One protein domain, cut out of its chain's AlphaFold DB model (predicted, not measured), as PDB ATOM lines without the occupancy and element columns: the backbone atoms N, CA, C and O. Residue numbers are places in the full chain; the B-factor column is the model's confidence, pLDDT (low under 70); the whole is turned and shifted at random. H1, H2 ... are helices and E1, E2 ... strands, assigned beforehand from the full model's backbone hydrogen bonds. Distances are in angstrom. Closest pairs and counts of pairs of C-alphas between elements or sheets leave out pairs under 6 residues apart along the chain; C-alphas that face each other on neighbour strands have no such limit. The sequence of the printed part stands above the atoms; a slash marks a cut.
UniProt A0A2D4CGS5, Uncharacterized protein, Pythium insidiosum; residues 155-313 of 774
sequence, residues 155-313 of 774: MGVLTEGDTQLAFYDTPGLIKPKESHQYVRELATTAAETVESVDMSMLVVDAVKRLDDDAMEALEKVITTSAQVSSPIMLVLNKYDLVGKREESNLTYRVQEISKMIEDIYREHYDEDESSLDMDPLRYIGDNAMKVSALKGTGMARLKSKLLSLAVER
ATOM      1  N   MET A 155     -23.607  28.814 -27.891       76.62
ATOM      2  CA  MET A 155     -24.211  28.190 -26.730       76.62
ATOM      3  C   MET A 155     -24.010  29.053 -25.482       76.62
ATOM      4  O   MET A 155     -22.899  29.493 -25.171       76.62
ATOM      5  N   GLY A 156     -25.088  29.264 -24.736       81.06
ATOM      6  CA  GLY A 156     -25.071  29.880 -23.414       81.06
ATOM      7  C   GLY A 156     -25.760  28.980 -22.397       81.06
ATOM      8  O   GLY A 156     -26.898  28.586 -22.604       81.06
ATOM      9  N   VAL A 157     -25.108  28.674 -21.282       84.56
ATOM     10  CA  VAL A 157     -25.653  27.809 -20.230       84.56
ATOM     11  C   VAL A 157     -25.966  28.627 -18.980       84.56
ATOM     12  O   VAL A 157     -25.133  29.376 -18.464       84.56
ATOM     13  N   LEU A 158     -27.189  28.472 -18.480       86.12
ATOM     14  CA  LEU A 158     -27.675  29.035 -17.229       86.12
ATOM     15  C   LEU A 158     -27.988  27.884 -16.271       86.12
ATOM     16  O   LEU A 158     -28.920  27.122 -16.503       86.12
ATOM     17  N   THR A 159     -27.229  27.793 -15.180       86.06
ATOM     18  CA  THR A 159     -27.473  26.821 -14.104       86.06
ATOM     19  C   THR A 159     -28.029  27.552 -12.883       86.06
ATOM     20  O   THR A 159     -27.431  28.527 -12.422       86.06
ATOM     21  N   GLU A 160     -29.168  27.103 -12.356       85.31
ATOM     22  CA  GLU A 160     -29.795  27.636 -11.144       85.31
ATOM     23  C   GLU A 160     -30.401  26.501 -10.317       85.31
ATOM     24  O   GLU A 160     -31.332  25.830 -10.753       85.31
ATOM     25  N   GLY A 161     -29.868  26.294  -9.109       86.00
ATOM     26  CA  GLY A 161     -30.270  25.168  -8.269       86.00
ATOM     27  C   GLY A 161     -29.948  23.825  -8.929       86.00
ATOM     28  O   GLY A 161     -28.795  23.564  -9.264       86.00
ATOM     29  N   ASP A 162     -30.976  23.000  -9.096       85.12
ATOM     30  CA  ASP A 162     -30.987  21.683  -9.753       85.12
ATOM     31  C   ASP A 162     -31.269  21.751 -11.268       85.12
ATOM     32  O   ASP A 162     -31.188  20.738 -11.970       85.12
ATOM     33  N   THR A 163     -31.558  22.944 -11.792       85.00
ATOM     34  CA  THR A 163     -32.020  23.146 -13.166       85.00
ATOM     35  C   THR A 163     -30.939  23.789 -14.038       85.00
ATOM     36  O   THR A 163     -30.308  24.781 -13.659       85.00
ATOM     37  N   GLN A 164     -30.751  23.257 -15.246       85.75
ATOM     38  CA  GLN A 164     -29.818  23.762 -16.252       85.75
ATOM     39  C   GLN A 164     -30.547  24.062 -17.571       85.75
ATOM     40  O   GLN A 164     -31.222  23.207 -18.138       85.75
ATOM     41  N   LEU A 165     -30.384  25.292 -18.068       86.88
ATOM     42  CA  LEU A 165     -30.874  25.757 -19.367       86.88
ATOM     43  C   LEU A 165     -29.690  25.954 -20.313       86.88
ATOM     44  O   LEU A 165     -28.781  26.716 -19.986       86.88
ATOM     45  N   ALA A 166     -29.708  25.323 -21.483       84.25
ATOM     46  CA  ALA A 166     -28.739  25.553 -22.549       84.25
ATOM     47  C   ALA A 166     -29.418  26.286 -23.710       84.25
ATOM     48  O   ALA A 166     -30.248  25.731 -24.424       84.25
ATOM     49  N   PHE A 167     -29.072  27.554 -23.884       84.75
ATOM     50  CA  PHE A 167     -29.528  28.397 -24.974       84.75
ATOM     51  C   PHE A 167     -28.633  28.211 -26.187       84.75
ATOM     52  O   PHE A 167     -27.414  28.320 -26.074       84.75
ATOM     53  N   TYR A 168     -29.248  28.011 -27.342       78.75
ATOM     54  CA  TYR A 168     -28.593  28.060 -28.636       78.75
ATOM     55  C   TYR A 168     -29.106  29.296 -29.363       78.75
ATOM     56  O   TYR A 168     -30.275  29.371 -29.755       78.75
ATOM     57  N   ASP A 169     -28.246  30.301 -29.478       74.69
ATOM     58  CA  ASP A 169     -28.562  31.497 -30.246       74.69
ATOM     59  C   ASP A 169     -28.316  31.208 -31.728       74.69
ATOM     60  O   ASP A 169     -27.259  30.687 -32.113       74.69
ATOM     61  N   THR A 170     -29.321  31.505 -32.551       66.94
ATOM     62  CA  THR A 170     -29.256  31.300 -33.998       66.94
ATOM     63  C   THR A 170     -29.162  32.646 -34.710       66.94
ATOM     64  O   THR A 170     -29.745  33.642 -34.262       66.94
ATOM     65  N   PRO A 171     -28.436  32.719 -35.836       59.59
ATOM     66  CA  PRO A 171     -28.417  33.922 -36.651       59.59
ATOM     67  C   PRO A 171     -29.837  34.382 -37.011       59.59
ATOM     68  O   PRO A 171     -30.718  33.572 -37.289       59.59
ATOM     69  N   GLY A 172     -30.075  35.698 -37.029       58.66
ATOM     70  CA  GLY A 172     -31.382  36.230 -37.420       58.66
ATOM     71  C   GLY A 172     -31.755  35.819 -38.849       58.66
ATOM     72  O   GLY A 172     -30.888  35.754 -39.720       58.66
ATOM     73  N   LEU A 173     -33.045  35.590 -39.113       58.06
ATOM     74  CA  LEU A 173     -33.531  35.284 -40.460       58.06
ATOM     75  C   LEU A 173     -33.368  36.533 -41.344       58.06
ATOM     76  O   LEU A 173     -34.126  37.498 -41.228       58.06
ATOM     77  N   ILE A 174     -32.331  36.552 -42.186       52.41
ATOM     78  CA  ILE A 174     -32.041  37.654 -43.115       52.41
ATOM     79  C   ILE A 174     -32.625  37.320 -44.487       52.41
ATOM     80  O   ILE A 174     -32.519  36.195 -44.970       52.41
ATOM     81  N   LYS A 175     -33.197  38.330 -45.148       49.88
ATOM     82  CA  LYS A 175     -33.692  38.214 -46.521       49.88
ATOM     83  C   LYS A 175     -32.598  37.753 -47.488       49.88
ATOM     84  O   LYS A 175     -31.587  38.451 -47.616       49.88
ATOM     85  N   PRO A 176     -32.819  36.690 -48.271       45.28
ATOM     86  CA  PRO A 176     -31.957  36.356 -49.394       45.28
ATOM     87  C   PRO A 176     -32.271  37.294 -50.569       45.28
ATOM     88  O   PRO A 176     -32.968  36.924 -51.506       45.28
ATOM     89  N   LYS A 177     -31.792  38.544 -50.522       43.91
ATOM     90  CA  LYS A 177     -31.887  39.457 -51.679       43.91
ATOM     91  C   LYS A 177     -30.860  39.138 -52.762       43.91
ATOM     92  O   LYS A 177     -31.107  39.415 -53.929       43.91
ATOM     93  N   GLU A 178     -29.746  38.523 -52.385       44.72
ATOM     94  CA  GLU A 178     -28.699  38.083 -53.299       44.72
ATOM     95  C   GLU A 178     -28.185  36.707 -52.870       44.72
ATOM     96  O   GLU A 178     -28.195  36.361 -51.686       44.72
ATOM     97  N   SER A 179     -27.745  35.919 -53.848       44.44
ATOM     98  CA  SER A 179     -27.238  34.547 -53.753       44.44
ATOM     99  C   SER A 179     -25.879  34.444 -53.039       44.44
ATOM    100  O   SER A 179     -25.002  33.684 -53.445       44.44
ATOM    101  N   HIS A 180     -25.693  35.184 -51.945       52.62
ATOM    102  CA  HIS A 180     -24.533  35.039 -51.075       52.62
ATOM    103  C   HIS A 180     -24.661  33.733 -50.299       52.62
ATOM    104  O   HIS A 180     -25.599  33.545 -49.522       52.62
ATOM    105  N   GLN A 181     -23.694  32.841 -50.512       53.12
ATOM    106  CA  GLN A 181     -23.550  31.556 -49.824       53.12
ATOM    107  C   GLN A 181     -23.729  31.690 -48.301       53.12
ATOM    108  O   GLN A 181     -24.424  30.887 -47.692       53.12
ATOM    109  N   TYR A 182     -23.242  32.797 -47.738       56.75
ATOM    110  CA  TYR A 182     -23.420  33.184 -46.343       56.75
ATOM    111  C   TYR A 182     -24.880  33.176 -45.858       56.75
ATOM    112  O   TYR A 182     -25.174  32.626 -44.807       56.75
ATOM    113  N   VAL A 183     -25.824  33.757 -46.610       56.03
ATOM    114  CA  VAL A 183     -27.236  33.835 -46.180       56.03
ATOM    115  C   VAL A 183     -27.881  32.447 -46.159       56.03
ATOM    116  O   VAL A 183     -28.738  32.177 -45.321       56.03
ATOM    117  N   ARG A 184     -27.442  31.555 -47.056       56.88
ATOM    118  CA  ARG A 184     -27.875  30.152 -47.064       56.88
ATOM    119  C   ARG A 184     -27.305  29.397 -45.870       56.88
ATOM    120  O   ARG A 184     -28.070  28.719 -45.203       56.88
ATOM    121  N   GLU A 185     -26.020  29.581 -45.570       59.06
ATOM    122  CA  GLU A 185     -25.375  28.987 -44.391       59.06
ATOM    123  C   GLU A 185     -26.091  29.398 -43.097       59.06
ATOM    124  O   GLU A 185     -26.441  28.527 -42.311       59.06
ATOM    125  N   LEU A 186     -26.435  30.683 -42.919       61.66
ATOM    126  CA  LEU A 186     -27.196  31.136 -41.744       61.66
ATOM    127  C   LEU A 186     -28.564  30.447 -41.610       61.66
ATOM    128  O   LEU A 186     -28.966  30.082 -40.505       61.66
ATOM    129  N   ALA A 187     -29.286  30.286 -42.724       59.97
ATOM    130  CA  ALA A 187     -30.594  29.633 -42.730       59.97
ATOM    131  C   ALA A 187     -30.482  28.129 -42.432       59.97
ATOM    132  O   ALA A 187     -31.295  27.594 -41.681       59.97
ATOM    133  N   THR A 188     -29.458  27.462 -42.973       62.19
ATOM    134  CA  THR A 188     -29.161  26.054 -42.688       62.19
ATOM    135  C   THR A 188     -28.787  25.858 -41.220       62.19
ATOM    136  O   THR A 188     -29.375  25.003 -40.569       62.19
ATOM    137  N   THR A 189     -27.916  26.699 -40.653       63.12
ATOM    138  CA  THR A 189     -27.554  26.637 -39.227       63.12
ATOM    139  C   THR A 189     -28.766  26.838 -38.317       63.12
ATOM    140  O   THR A 189     -28.893  26.159 -37.299       63.12
ATOM    141  N   ALA A 190     -29.678  27.751 -38.669       63.12
ATOM    142  CA  ALA A 190     -30.908  27.947 -37.905       63.12
ATOM    143  C   ALA A 190     -31.794  26.689 -37.924       63.12
ATOM    144  O   ALA A 190     -32.285  26.298 -36.869       63.12
ATOM    145  N   ALA A 191     -31.949  26.041 -39.085       64.44
ATOM    146  CA  ALA A 191     -32.726  24.808 -39.232       64.44
ATOM    147  C   ALA A 191     -32.096  23.619 -38.483       64.44
ATOM    148  O   ALA A 191     -32.786  22.971 -37.705       64.44
ATOM    149  N   GLU A 192     -30.785  23.395 -38.624       67.31
ATOM    150  CA  GLU A 192     -30.050  22.335 -37.909       67.31
ATOM    151  C   GLU A 192     -30.137  22.490 -36.385       67.31
ATOM    152  O   GLU A 192     -30.155  21.508 -35.646       67.31
ATOM    153  N   THR A 193     -30.194  23.729 -35.885       69.06
ATOM    154  CA  THR A 193     -30.300  23.955 -34.438       69.06
ATOM    155  C   THR A 193     -31.676  23.529 -33.912       69.06
ATOM    156  O   THR A 193     -31.725  22.928 -32.838       69.06
ATOM    157  N   VAL A 194     -32.757  23.740 -34.684       68.19
ATOM    158  CA  VAL A 194     -34.136  23.364 -34.297       68.19
ATOM    159  C   VAL A 194     -34.247  21.866 -34.009       68.19
ATOM    160  O   VAL A 194     -34.952  21.480 -33.084       68.19
ATOM    161  N   GLU A 195     -33.516  21.026 -34.743       67.69
ATOM    162  CA  GLU A 195     -33.530  19.567 -34.559       67.69
ATOM    163  C   GLU A 195     -32.897  19.114 -33.228       67.69
ATOM    164  O   GLU A 195     -33.094  17.982 -32.795       67.69
ATOM    165  N   SER A 196     -32.119  19.980 -32.572       70.12
ATOM    166  CA  SER A 196     -31.301  19.634 -31.399       70.12
ATOM    167  C   SER A 196     -31.805  20.202 -30.069       70.12
ATOM    168  O   SER A 196     -31.119  20.074 -29.051       70.12
ATOM    169  N   VAL A 197     -32.969  20.858 -30.063       76.56
ATOM    170  CA  VAL A 197     -33.497  21.580 -28.895       76.56
ATOM    171  C   VAL A 197     -34.819  21.010 -28.401       76.56
ATOM    172  O   VAL A 197     -35.624  20.509 -29.174       76.56
ATOM    173  N   ASP A 198     -35.052  21.133 -27.093       80.00
ATOM    174  CA  ASP A 198     -36.314  20.709 -26.481       80.00
ATOM    175  C   ASP A 198     -37.441  21.717 -26.767       80.00
ATOM    176  O   ASP A 198     -38.603  21.338 -26.846       80.00
ATOM    177  N   MET A 199     -37.118  23.011 -26.909       83.88
ATOM    178  CA  MET A 199     -38.095  24.059 -27.210       83.88
ATOM    179  C   MET A 199     -37.500  25.180 -28.071       83.88
ATOM    180  O   MET A 199     -36.384  25.662 -27.838       83.88
ATOM    181  N   SER A 200     -38.304  25.701 -28.996       85.12
ATOM    182  CA  SER A 200     -37.974  26.873 -29.811       85.12
ATOM    183  C   SER A 200     -38.605  28.155 -29.248       85.12
ATOM    184  O   SER A 200     -39.806  28.216 -28.986       85.12
ATOM    185  N   MET A 201     -37.828  29.231 -29.080       87.06
ATOM    186  CA  MET A 201     -38.345  30.563 -28.734       87.06
ATOM    187  C   MET A 201     -38.316  31.479 -29.957       87.06
ATOM    188  O   MET A 201     -37.274  31.932 -30.438       87.06
ATOM    189  N   LEU A 202     -39.503  31.825 -30.434       86.44
ATOM    190  CA  LEU A 202     -39.666  32.721 -31.561       86.44
ATOM    191  C   LEU A 202     -39.661  34.179 -31.082       86.44
ATOM    192  O   LEU A 202     -40.657  34.659 -30.540       86.44
ATOM    193  N   VAL A 203     -38.555  34.903 -31.288       86.38
ATOM    194  CA  VAL A 203     -38.413  36.294 -30.836       86.38
ATOM    195  C   VAL A 203     -38.775  37.279 -31.949       86.38
ATOM    196  O   VAL A 203     -38.070  37.442 -32.948       86.38
ATOM    197  N   VAL A 204     -39.871  38.010 -31.746       84.50
ATOM    198  CA  VAL A 204     -40.419  38.979 -32.702       84.50
ATOM    199  C   VAL A 204     -40.357  40.392 -32.127       84.50
ATOM    200  O   VAL A 204     -40.676  40.634 -30.965       84.50
ATOM    201  N   ASP A 205     -39.961  41.364 -32.953       83.88
ATOM    202  CA  ASP A 205     -40.001  42.786 -32.597       83.88
ATOM    203  C   ASP A 205     -41.462  43.268 -32.489       83.88
ATOM    204  O   ASP A 205     -42.218  43.261 -33.470       83.88
ATOM    205  N   ALA A 206     -41.865  43.710 -31.294       85.06
ATOM    206  CA  ALA A 206     -43.237  44.115 -30.998       85.06
ATOM    207  C   ALA A 206     -43.690  45.356 -31.792       85.06
ATOM    208  O   ALA A 206     -44.881  45.538 -32.030       85.06
ATOM    209  N   VAL A 207     -42.764  46.196 -32.265       80.19
ATOM    210  CA  VAL A 207     -43.097  47.454 -32.956       80.19
ATOM    211  C   VAL A 207     -42.930  47.342 -34.466       80.19
ATOM    212  O   VAL A 207     -43.746  47.868 -35.226       80.19
ATOM    213  N   LYS A 208     -41.879  46.665 -34.939       76.25
ATOM    214  CA  LYS A 208     -41.621  46.546 -36.381       76.25
ATOM    215  C   LYS A 208     -42.535  45.517 -37.030       76.25
ATOM    216  O   LYS A 208     -42.556  44.373 -36.604       76.25
ATOM    217  N   ARG A 209     -43.199  45.895 -38.122       71.56
ATOM    218  CA  ARG A 209     -43.962  44.959 -38.957       71.56
ATOM    219  C   ARG A 209     -43.018  43.981 -39.673       71.56
ATOM    220  O   ARG A 209     -41.963  44.411 -40.138       71.56
ATOM    221  N   LEU A 210     -43.418  42.712 -39.744       70.25
ATOM    222  CA  LEU A 210     -42.785  41.706 -40.598       70.25
ATOM    223  C   LEU A 210     -43.241  41.942 -42.042       70.25
ATOM    224  O   LEU A 210     -44.393  42.308 -42.276       70.25
ATOM    225  N   ASP A 211     -42.319  41.831 -42.985       69.69
ATOM    226  CA  ASP A 211     -42.642  41.813 -44.409       69.69
ATOM    227  C   ASP A 211     -42.936  40.385 -44.871       69.69
ATOM    228  O   ASP A 211     -42.689  39.432 -44.134       69.69
ATOM    229  N   ASP A 212     -43.484  40.255 -46.079       70.44
ATOM    230  CA  ASP A 212     -43.917  38.967 -46.631       70.44
ATOM    231  C   ASP A 212     -42.752  37.957 -46.681       70.44
ATOM    232  O   ASP A 212     -42.924  36.803 -46.301       70.44
ATOM    233  N   ASP A 213     -41.540  38.416 -47.014       64.25
ATOM    234  CA  ASP A 213     -40.327  37.583 -47.014       64.25
ATOM    235  C   ASP A 213     -39.992  37.039 -45.611       64.25
ATOM    236  O   ASP A 213     -39.634  35.871 -45.448       64.25
ATOM    237  N   ALA A 214     -40.081  37.884 -44.576       67.38
ATOM    238  CA  ALA A 214     -39.847  37.458 -43.200       67.38
ATOM    239  C   ALA A 214     -40.942  36.506 -42.705       67.38
ATOM    240  O   ALA A 214     -40.645  35.631 -41.894       67.38
ATOM    241  N   MET A 215     -42.180  36.659 -43.186       73.81
ATOM    242  CA  MET A 215     -43.270  35.724 -42.897       73.81
ATOM    243  C   MET A 215     -43.031  34.360 -43.554       73.81
ATOM    244  O   MET A 215     -43.221  33.348 -42.891       73.81
ATOM    245  N   GLU A 216     -42.530  34.312 -44.790       71.12
ATOM    246  CA  GLU A 216     -42.169  33.051 -45.462       71.12
ATOM    247  C   GLU A 216     -40.990  32.345 -44.766       71.12
ATOM    248  O   GLU A 216     -40.989  31.129 -44.572       71.12
ATOM    249  N   ALA A 217     -39.958  33.097 -44.368       68.00
ATOM    250  CA  ALA A 217     -38.833  32.536 -43.618       68.00
ATOM    251  C   ALA A 217     -39.278  32.004 -42.248       68.00
ATOM    252  O   ALA A 217     -38.788  30.973 -41.788       68.00
ATOM    253  N   LEU A 218     -40.215  32.706 -41.612       76.50
ATOM    254  CA  LEU A 218     -40.799  32.300 -40.347       76.50
ATOM    255  C   LEU A 218     -41.611  31.009 -40.488       76.50
ATOM    256  O   LEU A 218     -41.428  30.098 -39.685       76.50
ATOM    257  N   GLU A 219     -42.454  30.920 -41.517       80.75
ATOM    258  CA  GLU A 219     -43.229  29.725 -41.854       80.75
ATOM    259  C   GLU A 219     -42.318  28.496 -41.948       80.75
ATOM    260  O   GLU A 219     -42.557  27.520 -41.248       80.75
ATOM    261  N   LYS A 220     -41.201  28.586 -42.685       75.94
ATOM    262  CA  LYS A 220     -40.230  27.483 -42.817       75.94
ATOM    263  C   LYS A 220     -39.688  26.997 -41.475       75.94
ATOM    264  O   LYS A 220     -39.642  25.794 -41.244       75.94
ATOM    265  N   VAL A 221     -39.296  27.911 -40.586       76.06
ATOM    266  CA  VAL A 221     -38.769  27.532 -39.264       76.06
ATOM    267  C   VAL A 221     -39.851  26.898 -38.397       76.06
ATOM    268  O   VAL A 221     -39.583  25.908 -37.719       76.06
ATOM    269  N   ILE A 222     -41.069  27.448 -38.412       82.56
ATOM    270  CA  ILE A 222     -42.198  26.881 -37.666       82.56
ATOM    271  C   ILE A 222     -42.509  25.474 -38.191       82.56
ATOM    272  O   ILE A 222     -42.719  24.572 -37.387       82.56
ATOM    273  N   THR A 223     -42.477  25.263 -39.512       83.44
ATOM    274  CA  THR A 223     -42.657  23.940 -40.124       83.44
ATOM    275  C   THR A 223     -41.590  22.960 -39.663       83.44
ATOM    276  O   THR A 223     -41.944  21.869 -39.232       83.44
ATOM    277  N   THR A 224     -40.308  23.340 -39.678       79.81
ATOM    278  CA  THR A 224     -39.231  22.478 -39.164       79.81
ATOM    279  C   THR A 224     -39.438  22.148 -37.687       79.81
ATOM    280  O   THR A 224     -39.330  20.990 -37.311       79.81
ATOM    281  N   SER A 225     -39.807  23.131 -36.859       81.56
ATOM    282  CA  SER A 225     -40.069  22.909 -35.429       81.56
ATOM    283  C   SER A 225     -41.259  21.980 -35.185       81.56
ATOM    284  O   SER A 225     -41.217  21.182 -34.253       81.56
ATOM    285  N   ALA A 226     -42.307  22.073 -36.006       83.81
ATOM    286  CA  ALA A 226     -43.460  21.182 -35.934       83.81
ATOM    287  C   ALA A 226     -43.105  19.752 -36.375       83.81
ATOM    288  O   ALA A 226     -43.520  18.813 -35.712       83.81
ATOM    289  N   GLN A 227     -42.301  19.596 -37.434       83.19
ATOM    290  CA  GLN A 227     -41.855  18.295 -37.953       83.19
ATOM    291  C   GLN A 227     -40.982  17.505 -36.973       83.19
ATOM    292  O   GLN A 227     -40.971  16.283 -37.039       83.19
ATOM    293  N   VAL A 228     -40.243  18.189 -36.094       79.31
ATOM    294  CA  VAL A 228     -39.456  17.550 -35.022       79.31
ATOM    295  C   VAL A 228     -40.202  17.506 -33.685       79.31
ATOM    296  O   VAL A 228     -39.586  17.290 -32.643       79.31
ATOM    297  N   SER A 229     -41.506  17.796 -33.690       80.75
ATOM    298  CA  SER A 229     -42.367  17.853 -32.504       80.75
ATOM    299  C   SER A 229     -41.809  18.695 -31.343       80.75
ATOM    300  O   SER A 229     -42.089  18.439 -30.174       80.75
ATOM    301  N   SER A 230     -41.050  19.757 -31.648       81.81
ATOM    302  CA  SER A 230     -40.548  20.716 -30.653       81.81
ATOM    303  C   SER A 230     -41.596  21.810 -30.406       81.81
ATOM    304  O   SER A 230     -41.964  22.511 -31.355       81.81
ATOM    305  N   PRO A 231     -42.030  22.074 -29.159       84.00
ATOM    306  CA  PRO A 231     -42.917  23.193 -28.831       84.00
ATOM    307  C   PRO A 231     -42.326  24.577 -29.155       84.00
ATOM    308  O   PRO A 231     -41.106  24.777 -29.135       84.00
ATOM    309  N   ILE A 232     -43.201  25.567 -29.386       86.44
ATOM    310  CA  ILE A 232     -42.819  26.968 -29.635       86.44
ATOM    311  C   ILE A 232     -43.324  27.907 -28.534       86.44
ATOM    312  O   ILE A 232     -44.469  27.854 -28.087       86.44
ATOM    313  N   MET A 233     -42.475  28.864 -28.153       89.00
ATOM    314  CA  MET A 233     -42.846  30.015 -27.329       89.00
ATOM    315  C   MET A 233     -42.690  31.317 -28.112       89.00
ATOM    316  O   MET A 233     -41.579  31.689 -28.490       89.00
ATOM    317  N   LEU A 234     -43.785  32.059 -28.295       90.50
ATOM    318  CA  LEU A 234     -43.733  33.378 -28.921       90.50
ATOM    319  C   LEU A 234     -43.261  34.427 -27.905       90.50
ATOM    320  O   LEU A 234     -43.879  34.632 -26.857       90.50
ATOM    321  N   VAL A 235     -42.179  35.132 -28.234       90.81
ATOM    322  CA  VAL A 235     -41.566  36.173 -27.403       90.81
ATOM    323  C   VAL A 235     -41.600  37.512 -28.137       90.81
ATOM    324  O   VAL A 235     -40.930  37.724 -29.143       90.81
ATOM    325  N   LEU A 236     -42.359  38.463 -27.605       90.25
ATOM    326  CA  LEU A 236     -42.510  39.814 -28.135       90.25
ATOM    327  C   LEU A 236     -41.490  40.741 -27.472       90.25
ATOM    328  O   LEU A 236     -41.701  41.227 -26.358       90.25
ATOM    329  N   ASN A 237     -40.374  40.984 -28.156       88.50
ATOM    330  CA  ASN A 237     -39.286  41.822 -27.662       88.50
ATOM    331  C   ASN A 237     -39.514  43.309 -27.989       88.50
ATOM    332  O   ASN A 237     -40.223  43.655 -28.934       88.50
ATOM    333  N   LYS A 238     -38.865  44.205 -27.234       86.38
ATOM    334  CA  LYS A 238     -39.029  45.675 -27.295       86.38
ATOM    335  C   LYS A 238     -40.440  46.146 -26.947       86.38
ATOM    336  O   LYS A 238     -40.915  47.161 -27.459       86.38
ATOM    337  N   TYR A 239     -41.110  45.420 -26.056       88.88
ATOM    338  CA  TYR A 239     -42.463  45.753 -25.622       88.88
ATOM    339  C   TYR A 239     -42.557  47.140 -24.959       88.88
ATOM    340  O   TYR A 239     -43.598  47.784 -24.992       88.88
ATOM    341  N   ASP A 240     -41.448  47.660 -24.431       86.19
ATOM    342  CA  ASP A 240     -41.364  48.999 -23.842       86.19
ATOM    343  C   ASP A 240     -41.571  50.154 -24.838       86.19
ATOM    344  O   ASP A 240     -41.749  51.296 -24.416       86.19
ATOM    345  N   LEU A 241     -41.525  49.869 -26.141       87.06
ATOM    346  CA  LEU A 241     -41.773  50.833 -27.212       87.06
ATOM    347  C   LEU A 241     -43.219  50.789 -27.733       87.06
ATOM    348  O   LEU A 241     -43.571  51.579 -28.609       87.06
ATOM    349  N   VAL A 242     -44.050  49.872 -27.234       86.00
ATOM    350  CA  VAL A 242     -45.441  49.715 -27.671       86.00
ATOM    351  C   VAL A 242     -46.297  50.791 -27.004       86.00
ATOM    352  O   VAL A 242     -46.544  50.756 -25.801       86.00
ATOM    353  N   GLY A 243     -46.737  51.773 -27.791       85.25
ATOM    354  CA  GLY A 243     -47.725  52.764 -27.378       85.25
ATOM    355  C   GLY A 243     -49.155  52.347 -27.731       85.25
ATOM    356  O   GLY A 243     -49.391  51.322 -28.369       85.25
ATOM    357  N   LYS A 244     -50.131  53.199 -27.379       79.56
ATOM    358  CA  LYS A 244     -51.567  52.968 -27.657       79.56
ATOM    359  C   LYS A 244     -51.882  52.747 -29.141       79.56
ATOM    360  O   LYS A 244     -52.855  52.084 -29.475       79.56
ATOM    361  N   ARG A 245     -51.095  53.347 -30.040       76.44
ATOM    362  CA  ARG A 245     -51.280  53.222 -31.493       76.44
ATOM    363  C   ARG A 245     -50.710  51.906 -32.017       76.44
ATOM    364  O   ARG A 245     -51.247  51.320 -32.953       76.44
ATOM    365  N   GLU A 246     -49.592  51.478 -31.449       79.75
ATOM    366  CA  GLU A 246     -48.879  50.261 -31.812       79.75
ATOM    367  C   GLU A 246     -49.570  49.017 -31.251       79.75
ATOM    368  O   GLU A 246     -49.501  47.966 -31.877       79.75
ATOM    369  N   GLU A 247     -50.288  49.142 -30.134       81.06
ATOM    370  CA  GLU A 247     -50.981  48.044 -29.458       81.06
ATOM    371  C   GLU A 247     -52.002  47.336 -30.359       81.06
ATOM    372  O   GLU A 247     -51.940  46.119 -30.495       81.06
ATOM    373  N   SER A 248     -52.857  48.070 -31.081       79.56
ATOM    374  CA  SER A 248     -53.810  47.454 -32.021       79.56
ATOM    375  C   SER A 248     -53.113  46.707 -33.165       79.56
ATOM    376  O   SER A 248     -53.564  45.640 -33.580       79.56
ATOM    377  N   ASN A 249     -51.994  47.246 -33.663       80.62
ATOM    378  CA  ASN A 249     -51.203  46.582 -34.701       80.62
ATOM    379  C   ASN A 249     -50.504  45.336 -34.154       80.62
ATOM    380  O   ASN A 249     -50.390  44.339 -34.864       80.62
ATOM    381  N   LEU A 250     -50.021  45.389 -32.913       83.25
ATOM    382  CA  LEU A 250     -49.411  44.253 -32.241       83.25
ATOM    383  C   LEU A 250     -50.430  43.129 -32.049       83.25
ATOM    384  O   LEU A 250     -50.114  41.997 -32.388       83.25
ATOM    385  N   THR A 251     -51.644  43.434 -31.588       83.75
ATOM    386  CA  THR A 251     -52.707  42.433 -31.410       83.75
ATOM    387  C   THR A 251     -53.009  41.696 -32.712       83.75
ATOM    388  O   THR A 251     -52.987  40.469 -32.729       83.75
ATOM    389  N   TYR A 252     -53.204  42.425 -33.817       82.50
ATOM    390  CA  TYR A 252     -53.447  41.805 -35.126       82.50
ATOM    391  C   TYR A 252     -52.289  40.901 -35.566       82.50
ATOM    392  O   TYR A 252     -52.504  39.793 -36.043       82.50
ATOM    393  N   ARG A 253     -51.046  41.346 -35.361       80.94
ATOM    394  CA  ARG A 253     -49.851  40.566 -35.718       80.94
ATOM    395  C   ARG A 253     -49.691  39.313 -34.871       80.94
ATOM    396  O   ARG A 253     -49.305  38.273 -35.387       80.94
ATOM    397  N   VAL A 254     -49.956  39.416 -33.572       85.94
ATOM    398  CA  VAL A 254     -49.927  38.263 -32.671       85.94
ATOM    399  C   VAL A 254     -50.971  37.249 -33.121       85.94
ATOM    400  O   VAL A 254     -50.638  36.076 -33.212       85.94
ATOM    401  N   GLN A 255     -52.178  37.687 -33.487       86.12
ATOM    402  CA  GLN A 255     -53.210  36.805 -34.042       86.12
ATOM    403  C   GLN A 255     -52.777  36.155 -35.363       86.12
ATOM    404  O   GLN A 255     -52.943  34.951 -35.523       86.12
ATOM    405  N   GLU A 256     -52.190  36.920 -36.285       85.31
ATOM    406  CA  GLU A 256     -51.698  36.425 -37.578       85.31
ATOM    407  C   GLU A 256     -50.612  35.349 -37.411       85.31
ATOM    408  O   GLU A 256     -50.739  34.258 -37.963       85.31
ATOM    409  N   ILE A 257     -49.586  35.621 -36.596       86.19
ATOM    410  CA  ILE A 257     -48.497  34.670 -36.322       86.19
ATOM    411  C   ILE A 257     -49.020  33.452 -35.556       86.19
ATOM    412  O   ILE A 257     -48.645  32.328 -35.866       86.19
ATOM    413  N   SER A 258     -49.900  33.654 -34.573       89.00
ATOM    414  CA  SER A 258     -50.450  32.548 -33.776       89.00
ATOM    415  C   SER A 258     -51.271  31.606 -34.641       89.00
ATOM    416  O   SER A 258     -51.067  30.403 -34.575       89.00
ATOM    417  N   LYS A 259     -52.114  32.148 -35.528       87.62
ATOM    418  CA  LYS A 259     -52.889  31.343 -36.472       87.62
ATOM    419  C   LYS A 259     -51.993  30.540 -37.418       87.62
ATOM    420  O   LYS A 259     -52.261  29.370 -37.653       87.62
ATOM    421  N   MET A 260     -50.921  31.149 -37.926       86.75
ATOM    422  CA  MET A 260     -49.928  30.443 -38.743       86.75
ATOM    423  C   MET A 260     -49.291  29.280 -37.968       86.75
ATOM    424  O   MET A 260     -49.211  28.177 -38.499       86.75
ATOM    425  N   ILE A 261     -48.879  29.504 -36.715       87.19
ATOM    426  CA  ILE A 261     -48.322  28.445 -35.860       87.19
ATOM    427  C   ILE A 261     -49.351  27.327 -35.651       87.19
ATOM    428  O   ILE A 261     -49.021  26.163 -35.850       87.19
ATOM    429  N   GLU A 262     -50.595  27.666 -35.310       88.12
ATOM    430  CA  GLU A 262     -51.679  26.693 -35.114       88.12
ATOM    431  C   GLU A 262     -51.931  25.832 -36.355       88.12
ATOM    432  O   GLU A 262     -52.081  24.617 -36.238       88.12
ATOM    433  N   ASP A 263     -51.995  26.450 -37.536       87.75
ATOM    434  CA  ASP A 263     -52.275  25.743 -38.784       87.75
ATOM    435  C   ASP A 263     -51.121  24.793 -39.154       87.75
ATOM    436  O   ASP A 263     -51.377  23.642 -39.509       87.75
ATOM    437  N   ILE A 264     -49.864  25.225 -38.983       87.25
ATOM    438  CA  ILE A 264     -48.678  24.402 -39.269       87.25
ATOM    439  C   ILE A 264     -48.556  23.234 -38.286       87.25
ATOM    440  O   ILE A 264     -48.360  22.097 -38.721       87.25
ATOM    441  N   TYR A 265     -48.698  23.492 -36.981       86.44
ATOM    442  CA  TYR A 265     -48.612  22.448 -35.956       86.44
ATOM    443  C   TYR A 265     -49.744  21.434 -36.103       86.44
ATOM    444  O   TYR A 265     -49.508  20.242 -35.973       86.44
ATOM    445  N   ARG A 266     -50.959  21.853 -36.474       85.81
ATOM    446  CA  ARG A 266     -52.064  20.910 -36.716       85.81
ATOM    447  C   ARG A 266     -51.788  19.937 -37.869       85.81
ATOM    448  O   ARG A 266     -52.370  18.856 -37.890       85.81
ATOM    449  N   GLU A 267     -50.987  20.337 -38.853       85.38
ATOM    450  CA  GLU A 267     -50.670  19.512 -40.023       85.38
ATOM    451  C   GLU A 267     -49.429  18.631 -39.822       85.38
ATOM    452  O   GLU A 267     -49.417  17.506 -40.315       85.38
ATOM    453  N   HIS A 268     -48.412  19.128 -39.110       84.12
ATOM    454  CA  HIS A 268     -47.078  18.514 -39.081       84.12
ATOM    455  C   HIS A 268     -46.622  18.007 -37.706       84.12
ATOM    456  O   HIS A 268     -45.606  17.324 -37.659       84.12
ATOM    457  N   TYR A 269     -47.310  18.355 -36.614       82.12
ATOM    458  CA  TYR A 269     -46.911  17.961 -35.261       82.12
ATOM    459  C   TYR A 269     -47.411  16.558 -34.918       82.12
ATOM    460  O   TYR A 269     -48.601  16.270 -35.072       82.12
ATOM    461  N   ASP A 270     -46.515  15.726 -34.395       79.50
ATOM    462  CA  ASP A 270     -46.852  14.426 -33.824       79.50
ATOM    463  C   ASP A 270     -46.788  14.500 -32.290       79.50
ATOM    464  O   ASP A 270     -45.723  14.743 -31.714       79.50
ATOM    465  N   GLU A 271     -47.936  14.323 -31.627       71.88
ATOM    466  CA  GLU A 271     -48.041  14.366 -30.161       71.88
ATOM    467  C   GLU A 271     -47.222  13.259 -29.485       71.88
ATOM    468  O   GLU A 271     -46.695  13.488 -28.395       71.88
ATOM    469  N   ASP A 272     -47.060  12.102 -30.136       71.62
ATOM    470  CA  ASP A 272     -46.376  10.941 -29.560       71.62
ATOM    471  C   ASP A 272     -44.836  11.092 -29.564       71.62
ATOM    472  O   ASP A 272     -44.148  10.403 -28.808       71.62
ATOM    473  N   GLU A 273     -44.282  12.011 -30.368       69.19
ATOM    474  CA  GLU A 273     -42.830  12.240 -30.504       69.19
ATOM    475  C   GLU A 273     -42.292  13.435 -29.687       69.19
ATOM    476  O   GLU A 273     -41.084  13.688 -29.670       69.19
ATOM    477  N   SER A 274     -43.150  14.173 -28.973       66.88
ATOM    478  CA  SER A 274     -42.726  15.342 -28.187       66.88
ATOM    479  C   SER A 274     -41.856  14.967 -26.983       66.88
ATOM    480  O   SER A 274     -42.207  14.117 -26.164       66.88
ATOM    481  N   SER A 275     -40.745  15.686 -26.802       63.19
ATOM    482  CA  SER A 275     -39.872  15.555 -25.623       63.19
ATOM    483  C   SER A 275     -40.421  16.240 -24.362       63.19
ATOM    484  O   SER A 275     -39.943  15.980 -23.254       63.19
ATOM    485  N   LEU A 276     -41.420  17.116 -24.515       65.50
ATOM    486  CA  LEU A 276     -42.040  17.888 -23.441       65.50
ATOM    487  C   LEU A 276     -43.519  17.512 -23.296       65.50
ATOM    488  O   LEU A 276     -44.278  17.571 -24.264       65.50
ATOM    489  N   ASP A 277     -43.949  17.225 -22.065       70.94
ATOM    490  CA  ASP A 277     -45.366  17.043 -21.717       70.94
ATOM    491  C   ASP A 277     -46.057  18.413 -21.574       70.94
ATOM    492  O   ASP A 277     -46.305  18.936 -20.481       70.94
ATOM    493  N   MET A 278     -46.261  19.080 -22.710       76.12
ATOM    494  CA  MET A 278     -46.935  20.370 -22.775       76.12
ATOM    495  C   MET A 278     -47.653  20.575 -24.101       76.12
ATOM    496  O   MET A 278     -47.168  20.183 -25.156       76.12
ATOM    497  N   ASP A 279     -48.770  21.299 -24.038       81.19
ATOM    498  CA  ASP A 279     -49.439  21.807 -25.232       81.19
ATOM    499  C   ASP A 279     -48.471  22.712 -26.032       81.19
ATOM    500  O   ASP A 279     -48.024  23.744 -25.497       81.19
ATOM    501  N   PRO A 280     -48.142  22.363 -27.294       80.62
ATOM    502  CA  PRO A 280     -47.212  23.125 -28.124       80.62
ATOM    503  C   PRO A 280     -47.706  24.543 -28.442       80.62
ATOM    504  O   PRO A 280     -46.903  25.416 -28.772       80.62
ATOM    505  N   LEU A 281     -49.007  24.806 -28.287       82.19
ATOM    506  CA  LEU A 281     -49.660  26.089 -28.552       82.19
ATOM    507  C   LEU A 281     -49.897  26.906 -27.266       82.19
ATOM    508  O   LEU A 281     -50.528  27.965 -27.276       82.19
ATOM    509  N   ARG A 282     -49.353  26.475 -26.124       85.50
ATOM    510  CA  ARG A 282     -49.622  27.113 -24.825       85.50
ATOM    511  C   ARG A 282     -49.156  28.569 -24.717       85.50
ATOM    512  O   ARG A 282     -49.776  29.347 -23.987       85.50
ATOM    513  N   TYR A 283     -48.058  28.937 -25.384       84.62
ATOM    514  CA  TYR A 283     -47.415  30.261 -25.268       84.62
ATOM    515  C   TYR A 283     -47.487  31.105 -26.544       84.62
ATOM    516  O   TYR A 283     -46.617  31.947 -26.786       84.62
ATOM    517  N   ILE A 284     -48.525  30.900 -27.351       87.12
ATOM    518  CA  ILE A 284     -48.873  31.781 -28.471       87.12
ATOM    519  C   ILE A 284     -50.090  32.650 -28.115       87.12
ATOM    520  O   ILE A 284     -50.606  32.607 -26.995       87.12
ATOM    521  N   GLY A 285     -50.516  33.511 -29.039       85.62
ATOM    522  CA  GLY A 285     -51.674  34.382 -28.860       85.62
ATOM    523  C   GLY A 285     -51.530  35.320 -27.662       85.62
ATOM    524  O   GLY A 285     -50.494  35.959 -27.456       85.62
ATOM    525  N   ASP A 286     -52.571  35.371 -26.835       81.75
ATOM    526  CA  ASP A 286     -52.607  36.203 -25.629       81.75
ATOM    527  C   ASP A 286     -51.594  35.765 -24.555       81.75
ATOM    528  O   ASP A 286     -51.195  36.575 -23.711       81.75
ATOM    529  N   ASN A 287     -51.120  34.514 -24.619       86.00
ATOM    530  CA  ASN A 287     -50.131  33.952 -23.697       86.00
ATOM    531  C   ASN A 287     -48.675  34.210 -24.121       86.00
ATOM    532  O   ASN A 287     -47.756  33.788 -23.410       86.00
ATOM    533  N   ALA A 288     -48.448  34.914 -25.235       88.69
ATOM    534  CA  ALA A 288     -47.112  35.276 -25.695       88.69
ATOM    535  C   ALA A 288     -46.328  36.084 -24.641       88.69
ATOM    536  O   ALA A 288     -46.854  36.976 -23.959       88.69
ATOM    537  N   MET A 289     -45.028  35.810 -24.527       91.19
ATOM    538  CA  MET A 289     -44.155  36.453 -23.546       91.19
ATOM    539  C   MET A 289     -43.767  37.856 -24.004       91.19
ATOM    540  O   MET A 289     -43.048  38.033 -24.981       91.19
ATOM    541  N   LYS A 290     -44.206  38.878 -23.271       92.69
ATOM    542  CA  LYS A 290     -43.890  40.286 -23.555       92.69
ATOM    543  C   LYS A 290     -42.650  40.708 -22.774       92.69
ATOM    544  O   LYS A 290     -42.677  40.722 -21.542       92.69
ATOM    545  N   VAL A 291     -41.577  41.068 -23.476       92.38
ATOM    546  CA  VAL A 291     -40.286  41.397 -22.861       92.38
ATOM    547  C   VAL A 291     -39.654  42.661 -23.442       92.38
ATOM    548  O   VAL A 291     -39.919  43.087 -24.568       92.38
ATOM    549  N   SER A 292     -38.773  43.267 -22.657       90.38
ATOM    550  CA  SER A 292     -37.782  44.226 -23.126       90.38
ATOM    551  C   SER A 292     -36.417  43.730 -22.683       90.38
ATOM    552  O   SER A 292     -36.022  43.947 -21.538       90.38
ATOM    553  N   ALA A 293     -35.693  43.062 -23.585       84.38
ATOM    554  CA  ALA A 293     -34.358  42.551 -23.277       84.38
ATOM    555  C   ALA A 293     -33.404  43.679 -22.839       84.38
ATOM    556  O   ALA A 293     -32.626  43.508 -21.908       84.38
ATOM    557  N   LEU A 294     -33.531  44.866 -23.446       78.38
ATOM    558  CA  LEU A 294     -32.694  46.028 -23.137       78.38
ATOM    559  C   LEU A 294     -32.956  46.609 -21.738       78.38
ATOM    560  O   LEU A 294     -32.016  47.020 -21.065       78.38
ATOM    561  N   LYS A 295     -34.224  46.689 -21.311       85.12
ATOM    562  CA  LYS A 295     -34.598  47.246 -19.996       85.12
ATOM    563  C   LYS A 295     -34.715  46.186 -18.898       85.12
ATOM    564  O   LYS A 295     -34.952  46.533 -17.747       85.12
ATOM    565  N   GLY A 296     -34.618  44.905 -19.252       84.56
ATOM    566  CA  GLY A 296     -34.850  43.773 -18.353       84.56
ATOM    567  C   GLY A 296     -36.325  43.501 -18.024       84.56
ATOM    568  O   GLY A 296     -36.628  42.522 -17.340       84.56
ATOM    569  N   THR A 297     -37.272  44.315 -18.505       89.94
ATOM    570  CA  THR A 297     -38.707  44.134 -18.232       89.94
ATOM    571  C   THR A 297     -39.197  42.789 -18.771       89.94
ATOM    572  O   THR A 297     -38.969  42.462 -19.933       89.94
ATOM    573  N   GLY A 298     -39.889  42.005 -17.941       89.50
ATOM    574  CA  GLY A 298     -40.432  40.694 -18.327       89.50
ATOM    575  C   GLY A 298     -39.412  39.548 -18.349       89.50
ATOM    576  O   GLY A 298     -39.823  38.390 -18.344       89.50
ATOM    577  N   MET A 299     -38.104  39.831 -18.274       90.06
ATOM    578  CA  MET A 299     -37.057  38.802 -18.338       90.06
ATOM    579  C   MET A 299     -37.073  37.855 -17.134       90.06
ATOM    580  O   MET A 299     -36.882  36.657 -17.305       90.06
ATOM    581  N   ALA A 300     -37.371  38.354 -15.928       89.75
ATOM    582  CA  ALA A 300     -37.498  37.504 -14.739       89.75
ATOM    583  C   ALA A 300     -38.647  36.488 -14.871       89.75
ATOM    584  O   ALA A 300     -38.493  35.319 -14.525       89.75
ATOM    585  N   ARG A 301     -39.784  36.923 -15.435       91.94
ATOM    586  CA  ARG A 301     -40.932  36.051 -15.716       91.94
ATOM    587  C   ARG A 301     -40.593  35.024 -16.793       91.94
ATOM    588  O   ARG A 301     -40.920  33.858 -16.616       91.94
ATOM    589  N   LEU A 302     -39.930  35.447 -17.872       90.50
ATOM    590  CA  LEU A 302     -39.473  34.549 -18.934       90.50
ATOM    591  C   LEU A 302     -38.529  33.475 -18.375       90.50
ATOM    592  O   LEU A 302     -38.771  32.293 -18.578       90.50
ATOM    593  N   LYS A 303     -37.518  33.880 -17.598       90.00
ATOM    594  CA  LYS A 303     -36.559  32.976 -16.948       90.00
ATOM    595  C   LYS A 303     -37.256  31.958 -16.045       90.00
ATOM    596  O   LYS A 303     -37.082  30.762 -16.232       90.00
ATOM    597  N   SER A 304     -38.082  32.426 -15.107       89.62
ATOM    598  CA  SER A 304     -38.842  31.546 -14.209       89.62
ATOM    599  C   SER A 304     -39.726  30.571 -14.987       89.62
ATOM    600  O   SER A 304     -39.860  29.412 -14.598       89.62
ATOM    601  N   LYS A 305     -40.291  31.012 -16.116       90.38
ATOM    602  CA  LYS A 305     -41.106  30.143 -16.950       90.38
ATOM    603  C   LYS A 305     -40.287  29.070 -17.659       90.38
ATOM    604  O   LYS A 305     -40.712  27.922 -17.634       90.38
ATOM    605  N   LEU A 306     -39.141  29.417 -18.234       89.19
ATOM    606  CA  LEU A 306     -38.248  28.445 -18.866       89.19
ATOM    607  C   LEU A 306     -37.744  27.405 -17.860       89.19
ATOM    608  O   LEU A 306     -37.781  26.219 -18.156       89.19
ATOM    609  N   LEU A 307     -37.388  27.828 -16.642       87.56
ATOM    610  CA  LEU A 307     -37.017  26.907 -15.561       87.56
ATOM    611  C   LEU A 307     -38.164  25.948 -15.205       87.56
ATOM    612  O   LEU A 307     -37.932  24.766 -15.002       87.56
ATOM    613  N   SER A 308     -39.416  26.424 -15.196       86.62
ATOM    614  CA  SER A 308     -40.586  25.565 -14.933       86.62
ATOM    615  C   SER A 308     -40.887  24.534 -16.027       86.62
ATOM    616  O   SER A 308     -41.762  23.700 -15.827       86.62
ATOM    617  N   LEU A 309     -40.245  24.643 -17.192       86.31
ATOM    618  CA  LEU A 309     -40.413  23.731 -18.327       86.31
ATOM    619  C   LEU A 309     -39.261  22.717 -18.415       86.31
ATOM    620  O   LEU A 309     -39.121  22.046 -19.430       86.31
ATOM    621  N   ALA A 310     -38.419  22.624 -17.381       82.56
ATOM    622  CA  ALA A 310     -37.294  21.700 -17.364       82.56
ATOM    623  C   ALA A 310     -37.715  20.244 -17.324       82.56
ATOM    624  O   ALA A 310     -38.535  19.844 -16.502       82.56
ATOM    625  N   VAL A 311     -37.115  19.462 -18.224       81.38
ATOM    626  CA  VAL A 311     -37.270  18.013 -18.277       81.38
ATOM    627  C   VAL A 311     -36.259  17.389 -17.334       81.38
ATOM    628  O   VAL A 311     -35.094  17.785 -17.306       81.38
ATOM    629  N   GLU A 312     -36.680  16.381 -16.581       79.81
ATOM    630  CA  GLU A 312     -35.769  15.619 -15.737       79.81
ATOM    631  C   GLU A 312     -34.764  14.839 -16.603       79.81
ATOM    632  O   GLU A 312     -35.140  13.976 -17.395       79.81
ATOM    633  N   ARG A 313     -33.477  15.187 -16.495       80.38
ATOM    634  CA  ARG A 313     -32.338  14.522 -17.144       80.38
ATOM    635  C   ARG A 313     -31.028  14.952 -16.485       80.38
ATOM    636  O   ARG A 313     -30.907  16.062 -15.970       80.38
TER     637      ARG A 313
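Overview. This is residues 155 to 313 of the 774 residues of an uncharacterized protein of Pythium insidiosum (UniProt A0A2D4CGS5). A short parallel two-strand sheet, E3 and E4, forms the core, with H2 and the long H3 side by side over one face and the hairpin E1 and E2 and the short helix H4 toward the other. H1 lies beyond the E3 edge, its last residues packed on H2, and the unnamed stretch 269 to 298 runs past the E4 edge, where residues 289 to 290 pair with E4. The printed part has 159 residues, in the order E1 E2 H1 E3 H2 E4 H3 H4; the class is mixed, helices and strands. It is compact, with a radius of gyration of the C-alphas of 15.8 A, and spans 41 by 38 by 30 A.

Arrangement. Begin with E3, residues 199 to 205, and E4, residues 232 to 237: these parallel neighbours stand at 27 degrees, with N 202 and O 233 at 2.8 A. H2, residues 212 to 227, joins them in a strand-helix-strand unit, two parallel neighbour strands with a helix between, whose crossover is right-handed. H3, residues 244 to 268, is near E4 and touches H2 with its residues 260 to 268 alone, closest at the C-alphas of Ala 226 and Tyr 265, 5.3 A, at a steep tilt of 41 degrees, the same way. H1, residues 181 to 194, touches H2 with residues 190 to 194 alone, closest at the C-alphas of Val 194 and Ser 225, 6.1 A; the tilt of 37 degrees is only just steep, the same way. Look next at the antiparallel hairpin of E1, residues 155 to 160, and E2, residues 163 to 169, where N 158 and O 165 are 2.8 A apart; E2 is near E3. The closest C-alphas of E2 and H4, residues 299 to 307, are those of Thr 163 and Leu 307, 6.7 A. In H1, H2 and H4 every O i to N i+4 pair is within hydrogen-bond range; in H3, 19 of 21 are.

Along the chain. Find C-alpha 155 at (-24.211, 28.190, -26.730), where E1 begins its 16.6 A; E2 returns over 19.3 A. H1 spans 20.5 A, E3 19.6 A, H2 22.5 A and E4 15.4 A. From C-alpha 244 at (-51.567, 52.968, -27.657), H3 runs 36.6 A. H4, 12.2 A long, ends at C-alpha 307, (-37.017, 26.907, -15.561).

Size, cuts and confidence. The C-alphas farthest apart are those of Gly 161 and Glu 178, 46.9 A. The printed part has no cut. The links E2 to H1 and H3 to H4 are long. Mean pLDDT of the printed part is 78.5; look for values under 70 at residues 170 to 195, 211, 213 to 214, 217 and 273 to 276.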